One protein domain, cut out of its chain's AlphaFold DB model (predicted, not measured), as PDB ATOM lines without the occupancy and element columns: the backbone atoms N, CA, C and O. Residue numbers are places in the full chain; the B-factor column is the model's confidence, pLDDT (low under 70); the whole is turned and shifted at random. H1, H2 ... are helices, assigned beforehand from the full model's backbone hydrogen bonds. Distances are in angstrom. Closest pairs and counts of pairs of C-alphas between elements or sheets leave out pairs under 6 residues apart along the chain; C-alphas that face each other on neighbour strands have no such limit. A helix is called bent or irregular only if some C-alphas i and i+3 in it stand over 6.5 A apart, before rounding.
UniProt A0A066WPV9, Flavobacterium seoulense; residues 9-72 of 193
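Overview. This is residues 9 to 72 of the 193 residues of a protein of Flavobacterium seoulense (UniProt A0A066WPV9). Two helices of equal residue count, H1 and H3, lie side by side and run the same way, nearest to each other at their first residues, and together they make one part of a long body. Residues 33 to 47 fold back from the last residue of H1 along this pair to the other part of the body, where the hooked opening stretch, the short helix H2 and the loop after it lie. The printed part has 64 residues, with three named helices in the order H1, H2, H3 and no named strand; the class is all helix, though under half of the residues, 30 of the 64, are in named elements. The whole is compact, with a radius of gyration of the C-alphas of 12.1 A, and its outline is elongated, with spans of 35 by 22 by 17 A.

Along the chain. The printed part begins at Gly 9, whose C-alpha is at (37.683, 132.225, 31.803), and residues 9 to 19 come before the first named helix. H1 holds residues 20 to 32, Gly 20 to Ile 32, with 18.3 A from its first to its last C-alpha; C-alpha 20 is at (31.721, 136.156, 35.376) and C-alpha 32 at (25.766, 153.038, 31.563). Residues 33 to 47 follow with no named element, and their C-alphas lie 4 to 18 A from the mean of all C-alphas. Within that stretch residues 41 and 42 are strand, a run too short to bear a name. H2 holds residues 48 to 51, Trp 48 to Tyr 51, and is 5.3 A from first to last C-alpha. Residues 52 to 58 lead on to H3, residues 59 to 71, Ser 59 to Glu 71, which is 18.0 A from first to last C-alpha and ends with C-alpha 71 at (15.403, 146.331, 25.142). Thr 72 is the last printed residue.

Arrangement. H1 touches H3, with 8 pairs of C-alphas within 8 A. The closest C-alphas of the two are those of Gly 20 and Ser 59, 4.7 A apart, which are the first residues of the two helices. Their centres are 10.5 A apart, and their lines stand at a shallow tilt of 20 degrees. They run the same way. H2 touches no helix: H1 and H2 are apart, and H2 and H3 are apart, with no C-alpha of the one within 8 A of the other. In H1 and H3 every pair of O of residue i and N of residue i+4 is within hydrogen-bond range. H2, with 4 residues, is too short for such a pair, but its one pair of O of residue i and N of residue i+3, O of Trp 48 and N of Tyr 51, is within range. No helix is bent or irregular.

Size, cuts and confidence. The two C-alphas farthest apart are those of Glu 12 and Thr 72, at 37.8 A. The C-alphas of the first and last printed residues, Gly 9 and Thr 72, are 29.6 A apart. The printed part runs from residue 9 to residue 72 without a cut. The link from H1 to H2, with 15 residues between them, is long; the link from H2 to H3, with 7 residues, is short but not tight. The mean pLDDT of the printed part is 96.4, and no printed residue is under 70. Among the helices of this model, the mean pLDDT is 98 for H1, 96 for H2 and 97 for H3.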
ATOM      1  N   GLY A   9      36.840 133.400  32.025       98.12
ATOM      2  CA  GLY A   9      37.683 132.225  31.803       98.12
ATOM      3  C   GLY A   9      38.737 131.992  32.878       98.12
ATOM      4  O   GLY A   9      38.753 132.654  33.915       98.12
ATOM      5  N   ASP A  10      39.622 131.033  32.616       98.00
ATOM      6  CA  ASP A  10      40.644 130.546  33.553       98.00
ATOM      7  C   ASP A  10      42.016 130.288  32.892       98.00
ATOM      8  O   ASP A  10      42.883 129.609  33.459       98.00
ATOM      9  N   ILE A  11      42.234 130.823  31.686       97.44
ATOM     10  CA  ILE A  11      43.544 130.756  31.026       97.44
ATOM     11  C   ILE A  11      44.537 131.727  31.682       97.44
ATOM     12  O   ILE A  11      44.155 132.685  32.333       97.44
ATOM     13  N   GLU A  12      45.840 131.526  31.485       97.12
ATOM     14  CA  GLU A  12      46.876 132.369  32.121       97.12
ATOM     15  C   GLU A  12      46.975 133.778  31.519       97.12
ATOM     16  O   GLU A  12      47.564 134.694  32.099       97.12
ATOM     17  N   SER A  13      46.432 133.962  30.316       97.38
ATOM     18  CA  SER A  13      46.515 135.243  29.633       97.38
ATOM     19  C   SER A  13      45.571 136.261  30.258       97.38
ATOM     20  O   SER A  13      44.381 136.006  30.435       97.38
ATOM     21  N   ARG A  14      46.076 137.486  30.466       96.38
ATOM     22  CA  ARG A  14      45.323 138.599  31.077       96.38
ATOM     23  C   ARG A  14      43.977 138.915  30.421       96.38
ATOM     24  O   ARG A  14      43.143 139.568  31.040       96.38
ATOM     25  N   TRP A  15      43.801 138.516  29.164       96.88
ATOM     26  CA  TRP A  15      42.601 138.778  28.386       96.88
ATOM     27  C   TRP A  15      41.496 137.731  28.560       96.88
ATOM     28  O   TRP A  15      40.375 138.018  28.163       96.88
ATOM     29  N   GLY A  16      41.761 136.568  29.162       97.69
ATOM     30  CA  GLY A  16      40.798 135.459  29.255       97.69
ATOM     31  C   GLY A  16      40.681 134.846  30.646       97.69
ATOM     32  O   GLY A  16      40.457 133.649  30.771       97.69
ATOM     33  N   GLN A  17      40.881 135.653  31.686       97.62
ATOM     34  CA  GLN A  17      40.911 135.196  33.080       97.62
ATOM     35  C   GLN A  17      39.952 135.969  33.992       97.62
ATOM     36  O   GLN A  17      40.201 136.112  35.191       97.62
ATOM     37  N   LEU A  18      38.899 136.576  33.432       98.38
ATOM     38  CA  LEU A  18      37.912 137.277  34.249       98.38
ATOM     39  C   LEU A  18      36.974 136.282  34.932       98.38
ATOM     40  O   LEU A  18      36.600 135.266  34.350       98.38
ATOM     41  N   THR A  19      36.509 136.630  36.133       98.38
ATOM     42  CA  THR A  19      35.304 135.995  36.674       98.38
ATOM     43  C   THR A  19      34.077 136.483  35.905       98.38
ATOM     44  O   THR A  19      34.091 137.570  35.310       98.38
ATOM     45  N   GLY A  20      32.986 135.720  35.957       98.38
ATOM     46  CA  GLY A  20      31.721 136.156  35.376       98.38
ATOM     47  C   GLY A  20      31.223 137.473  35.969       98.38
ATOM     48  O   GLY A  20      30.752 138.330  35.225       98.38
ATOM     49  N   GLU A  21      31.384 137.698  37.279       98.62
ATOM     50  CA  GLU A  21      31.000 138.961  37.927       98.62
ATOM     51  C   GLU A  21      31.773 140.154  37.363       98.62
ATOM     52  O   GLU A  21      31.201 141.228  37.169       98.62
ATOM     53  N   GLU A  22      33.072 139.989  37.103       98.56
ATOM     54  CA  GLU A  22      33.904 141.050  36.541       98.56
ATOM     55  C   GLU A  22      33.521 141.353  35.089       98.56
ATOM     56  O   GLU A  22      33.411 142.527  34.727       98.56
ATOM     57  N   LEU A  23      33.252 140.330  34.268       98.56
ATOM     58  CA  LEU A  23      32.779 140.554  32.902       98.56
ATOM     59  C   LEU A  23      31.408 141.248  32.903       98.56
ATOM     60  O   LEU A  23      31.237 142.271  32.241       98.56
ATOM     61  N   VAL A  24      30.457 140.779  33.718       98.62
ATOM     62  CA  VAL A  24      29.136 141.414  33.876       98.62
ATOM     63  C   VAL A  24      29.276 142.860  34.360       98.62
ATOM     64  O   VAL A  24      28.622 143.753  33.824       98.62
ATOM     65  N   PHE A  25      30.168 143.137  35.315       98.62
ATOM     66  CA  PHE A  25      30.452 144.499  35.771       98.62
ATOM     67  C   PHE A  25      30.898 145.417  34.627       98.62
ATOM     68  O   PHE A  25      30.416 146.548  34.531       98.62
ATOM     69  N   ARG A  26      31.767 144.937  33.732       98.31
ATOM     70  CA  ARG A  26      32.218 145.697  32.556       98.31
ATOM     71  C   ARG A  26      31.095 145.938  31.552       98.31
ATOM     72  O   ARG A  26      30.988 147.052  31.047       98.31
ATOM     73  N   PHE A  27      30.230 144.950  31.320       98.38
ATOM     74  CA  PHE A  27      29.035 145.106  30.484       98.38
ATOM     75  C   PHE A  27      28.102 146.201  31.005       98.38
ATOM     76  O   PHE A  27      27.690 147.077  30.244       98.38
ATOM     77  N   TRP A  28      27.814 146.197  32.307       98.12
ATOM     78  CA  TRP A  28      26.992 147.239  32.920       98.12
ATOM     79  C   TRP A  28      27.625 148.626  32.784       98.12
ATOM     80  O   TRP A  28      26.934 149.565  32.406       98.12
ATOM     81  N   ASN A  29      28.934 148.763  33.014       97.44
ATOM     82  CA  ASN A  29      29.614 150.047  32.820       97.44
ATOM     83  C   ASN A  29      29.599 150.508  31.358       97.44
ATOM     84  O   ASN A  29      29.440 151.699  31.110       97.44
ATOM     85  N   ALA A  30      29.737 149.589  30.395       96.44
ATOM     86  CA  ALA A  30      29.642 149.927  28.979       96.44
ATOM     87  C   ALA A  30      28.260 150.510  28.647       96.44
ATOM     88  O   ALA A  30      28.198 151.601  28.090       96.44
ATOM     89  N   ILE A  31      27.180 149.839  29.066       96.00
ATOM     90  CA  ILE A  31      25.802 150.302  28.842       96.00
ATOM     91  C   ILE A  31      25.530 151.637  29.547       96.00
ATOM     92  O   ILE A  31      24.982 152.552  28.940       96.00
ATOM     93  N   ILE A  32      25.942 151.784  30.811       96.81
ATOM     94  CA  ILE A  32      25.766 153.038  31.563       96.81
ATOM     95  C   ILE A  32      26.560 154.188  30.929       96.81
ATOM     96  O   ILE A  32      26.112 155.330  30.940       96.81
ATOM     97  N   GLY A  33      27.709 153.887  30.323       94.94
ATOM     98  CA  GLY A  33      28.506 154.842  29.560       94.94
ATOM     99  C   GLY A  33      27.961 155.176  28.166       94.94
ATOM    100  O   GLY A  33      28.636 155.900  27.439       94.94
ATOM    101  N   GLY A  34      26.787 154.666  27.767       92.88
ATOM    102  CA  GLY A  34      26.212 154.866  26.425       92.88
ATOM    103  C   GLY A  34      26.854 154.003  25.335       92.88
ATOM    104  O   GLY A  34      26.667 154.229  24.141       92.88
ATOM    105  N   GLY A  35      27.666 153.025  25.732       93.25
ATOM    106  CA  GLY A  35      28.340 152.095  24.842       93.25
ATOM    107  C   GLY A  35      27.673 150.724  24.800       93.25
ATOM    108  O   GLY A  35      26.775 150.400  25.564       93.25
ATOM    109  N   TYR A  36      28.202 149.881  23.921       93.00
ATOM    110  CA  TYR A  36      27.863 148.463  23.819       93.00
ATOM    111  C   TYR A  36      29.148 147.653  23.925       93.00
ATOM    112  O   TYR A  36      30.206 148.142  23.514       93.00
ATOM    113  N   ALA A  37      29.049 146.434  24.446       96.12
ATOM    114  CA  ALA A  37      30.152 145.492  24.532       96.12
ATOM    115  C   ALA A  37      29.745 144.131  23.963       96.12
ATOM    116  O   ALA A  37      28.561 143.788  23.955       96.12
ATOM    117  N   THR A  38      30.724 143.368  23.495       96.31
ATOM    118  CA  THR A  38      30.540 141.990  23.029       96.31
ATOM    119  C   THR A  38      31.091 140.999  24.046       96.31
ATOM    120  O   THR A  38      31.927 141.317  24.894       96.31
ATOM    121  N   HIS A  39      30.532 139.792  24.014       97.12
ATOM    122  CA  HIS A  39      30.865 138.722  24.944       97.12
ATOM    123  C   HIS A  39      31.916 137.802  24.327       97.12
ATOM    124  O   HIS A  39      31.839 137.471  23.145       97.12
ATOM    125  N   GLY A  40      32.816 137.307  25.169       96.31
ATOM    126  CA  GLY A  40      33.608 136.120  24.900       96.31
ATOM    127  C   GLY A  40      33.897 135.388  26.204       96.31
ATOM    128  O   GLY A  40      33.968 136.010  27.268       96.31
ATOM    129  N   GLU A  41      34.089 134.075  26.106       97.31
ATOM    130  CA  GLU A  41      34.608 133.250  27.192       97.31
ATOM    131  C   GLU A  41      35.744 132.351  26.683       97.31
ATOM    132  O   GLU A  41      35.779 131.956  25.512       97.31
ATOM    133  N   SER A  42      36.711 132.081  27.554       97.00
ATOM    134  CA  SER A  42      37.943 131.369  27.232       97.00
ATOM    135  C   SER A  42      38.379 130.515  28.418       97.00
ATOM    136  O   SER A  42      39.302 130.868  29.153       97.00
ATOM    137  N   TYR A  43      37.716 129.377  28.593       97.31
ATOM    138  CA  TYR A  43      38.114 128.370  29.572       97.31
ATOM    139  C   TYR A  43      39.098 127.379  28.946       97.31
ATOM    140  O   TYR A  43      38.979 127.054  27.765       97.31
ATOM    141  N   LYS A  44      40.041 126.838  29.722       95.06
ATOM    142  CA  LYS A  44      40.999 125.814  29.255       95.06
ATOM    143  C   LYS A  44      40.298 124.603  28.633       95.06
ATOM    144  O   LYS A  44      40.764 124.074  27.630       95.06
ATOM    145  N   GLU A  45      39.168 124.198  29.210       93.56
ATOM    146  CA  GLU A  45      38.345 123.080  28.727       93.56
ATOM    147  C   GLU A  45      37.298 123.498  27.678       93.56
ATOM    148  O   GLU A  45      36.734 122.645  26.996       93.56
ATOM    149  N   SER A  46      37.041 124.802  27.531       93.69
ATOM    150  CA  SER A  46      36.078 125.367  26.578       93.69
ATOM    151  C   SER A  46      36.582 126.710  26.020       93.69
ATOM    152  O   SER A  46      36.180 127.782  26.488       93.69
ATOM    153  N   PRO A  47      37.493 126.686  25.027       92.75
ATOM    154  CA  PRO A  47      38.028 127.887  24.378       92.75
ATOM    155  C   PRO A  47      37.034 128.477  23.358       92.75
ATOM    156  O   PRO A  47      37.327 128.590  22.163       92.75
ATOM    157  N   TRP A  48      35.836 128.841  23.828       96.88
ATOM    158  CA  TRP A  48      34.699 129.234  22.989       96.88
ATOM    159  C   TRP A  48      35.024 130.392  22.043       96.88
ATOM    160  O   TRP A  48      34.646 130.354  20.875       96.88
ATOM    161  N   ILE A  49      35.777 131.392  22.505       95.25
ATOM    162  CA  ILE A  49      36.139 132.553  21.683       95.25
ATOM    163  C   ILE A  49      36.903 132.192  20.396       95.25
ATOM    164  O   ILE A  49      36.808 132.909  19.404       95.25
ATOM    165  N   SER A  50      37.646 131.082  20.385       94.62
ATOM    166  CA  SER A  50      38.455 130.669  19.231       94.62
ATOM    167  C   SER A  50      37.768 129.632  18.343       94.62
ATOM    168  O   SER A  50      38.010 129.616  17.139       94.62
ATOM    169  N   TYR A  51      36.929 128.764  18.915       95.94
ATOM    170  CA  TYR A  51      36.396 127.588  18.209       95.94
ATOM    171  C   TYR A  51      34.865 127.461  18.260       95.94
ATOM    172  O   TYR A  51      34.303 126.555  17.644       95.94
ATOM    173  N   GLY A  52      34.175 128.359  18.965       93.81
ATOM    174  CA  GLY A  52      32.744 128.257  19.236       93.81
ATOM    175  C   GLY A  52      32.396 127.066  20.134       93.81
ATOM    176  O   GLY A  52      33.230 126.548  20.874       93.81
ATOM    177  N   GLY A  53      31.136 126.628  20.076       93.12
ATOM    178  CA  GLY A  53      30.623 125.510  20.873       93.12
ATOM    179  C   GLY A  53      29.668 125.954  21.978       93.12
ATOM    180  O   GLY A  53      28.910 126.915  21.819       93.12
ATOM    181  N   ARG A  54      29.666 125.219  23.094       93.81
ATOM    182  CA  ARG A  54      28.770 125.473  24.225       93.81
ATOM    183  C   ARG A  54      29.351 126.545  25.143       93.81
ATOM    184  O   ARG A  54      30.513 126.457  25.517       93.81
ATOM    185  N   LEU A  55      28.494 127.474  25.561       96.44
ATOM    186  CA  LEU A  55      28.817 128.411  26.627       96.44
ATOM    187  C   LEU A  55      28.776 127.714  27.996       96.44
ATOM    188  O   LEU A  55      27.783 127.049  28.318       96.44
ATOM    189  N   VAL A  56      29.843 127.847  28.780       96.88
ATOM    190  CA  VAL A  56      30.009 127.210  30.100       96.88
ATOM    191  C   VAL A  56      30.126 128.217  31.241       96.88
ATOM    192  O   VAL A  56      29.929 127.845  32.399       96.88
ATOM    193  N   GLY A  57      30.413 129.477  30.924       97.25
ATOM    194  CA  GLY A  57      30.517 130.564  31.878       97.25
ATOM    195  C   GLY A  57      29.179 130.993  32.465       97.25
ATOM    196  O   GLY A  57      28.082 130.597  32.058       97.25
ATOM    197  N   SER A  58      29.282 131.845  33.470       98.25
ATOM    198  CA  SER A  58      28.155 132.362  34.235       98.25
ATOM    199  C   SER A  58      27.610 133.679  33.676       98.25
ATOM    200  O   SER A  58      26.413 133.948  33.827       98.25
ATOM    201  N   SER A  59      28.436 134.480  32.998       98.44
ATOM    202  CA  SER A  59      28.061 135.792  32.466       98.44
ATOM    203  C   SER A  59      27.010 135.789  31.345       98.44
ATOM    204  O   SER A  59      26.213 136.733  31.346       98.44
ATOM    205  N   PRO A  60      26.882 134.777  30.451       98.19
ATOM    206  CA  PRO A  60      25.934 134.852  29.333       98.19
ATOM    207  C   PRO A  60      24.483 135.095  29.764       98.19
ATOM    208  O   PRO A  60      23.798 135.950  29.204       98.19
ATOM    209  N   SER A  61      24.026 134.404  30.813       98.19
ATOM    210  CA  SER A  61      22.671 134.588  31.359       98.19
ATOM    211  C   SER A  61      22.459 135.995  31.935       98.19
ATOM    212  O   SER A  61      21.427 136.614  31.684       98.19
ATOM    213  N   ARG A  62      23.459 136.554  32.630       98.69
ATOM    214  CA  ARG A  62      23.396 137.908  33.215       98.69
ATOM    215  C   ARG A  62      23.457 138.996  32.147       98.69
ATOM    216  O   ARG A  62      22.803 140.027  32.284       98.69
ATOM    217  N   ILE A  63      24.208 138.768  31.071       98.50
ATOM    218  CA  ILE A  63      24.224 139.651  29.901       98.50
ATOM    219  C   ILE A  63      22.857 139.615  29.207       98.50
ATOM    220  O   ILE A  63      22.340 140.668  28.845       98.50
ATOM    221  N   GLY A  64      22.224 138.440  29.101       98.00
ATOM    222  CA  GLY A  64      20.835 138.309  28.645       98.00
ATOM    223  C   GLY A  64      19.841 139.079  29.523       98.00
ATOM    224  O   GLY A  64      18.982 139.791  29.006       98.00
ATOM    225  N   PHE A  65      20.002 139.024  30.847       98.31
ATOM    226  CA  PHE A  65      19.199 139.813  31.785       98.31
ATOM    227  C   PHE A  65      19.382 141.329  31.593       98.31
ATOM    228  O   PHE A  65      18.397 142.065  31.517       98.31
ATOM    229  N   LEU A  66      20.626 141.805  31.450       97.38
ATOM    230  CA  LEU A  66      20.914 143.207  31.124       97.38
ATOM    231  C   LEU A  66      20.301 143.605  29.774       97.38
ATOM    232  O   LEU A  66      19.660 144.649  29.684       97.38
ATOM    233  N   ARG A  67      20.439 142.762  28.746       95.88
ATOM    234  CA  ARG A  67      19.820 142.976  27.434       95.88
ATOM    235  C   ARG A  67      18.312 143.159  27.561       95.88
ATOM    236  O   ARG A  67      17.797 144.131  27.026       95.88
ATOM    237  N   ASN A  68      17.628 142.298  28.313       95.19
ATOM    238  CA  ASN A  68      16.191 142.421  28.538       95.19
ATOM    239  C   ASN A  68      15.831 143.771  29.186       95.19
ATOM    240  O   ASN A  68      14.922 144.446  28.717       95.19
ATOM    241  N   ILE A  69      16.574 144.218  30.207       94.81
ATOM    242  CA  ILE A  69      16.362 145.539  30.836       94.81
ATOM    243  C   ILE A  69      16.521 146.678  29.822       94.81
ATOM    244  O   ILE A  69      15.753 147.639  29.859       94.81
ATOM    245  N   VAL A  70      17.519 146.589  28.940       93.38
ATOM    246  CA  VAL A  70      17.770 147.604  27.914       93.38
ATOM    247  C   VAL A  70      16.697 147.554  26.828       93.38
ATOM    248  O   VAL A  70      16.131 148.583  26.514       93.38
ATOM    249  N   GLU A  71      16.350 146.404  26.267       91.88
ATOM    250  CA  GLU A  71      15.403 146.331  25.142       91.88
ATOM    251  C   GLU A  71      13.956 146.644  25.543       91.88
ATOM    252  O   GLU A  71      13.178 147.147  24.735       91.88
ATOM    253  N   THR A  72      13.589 146.382  26.797       88.69
ATOM    254  CA  THR A  72      12.216 146.584  27.287       88.69
ATOM    255  C   THR A  72      11.993 147.945  27.945       88.69
ATOM    256  O   THR A  72      10.902 148.228  28.445       88.69
TER     257      THR A  72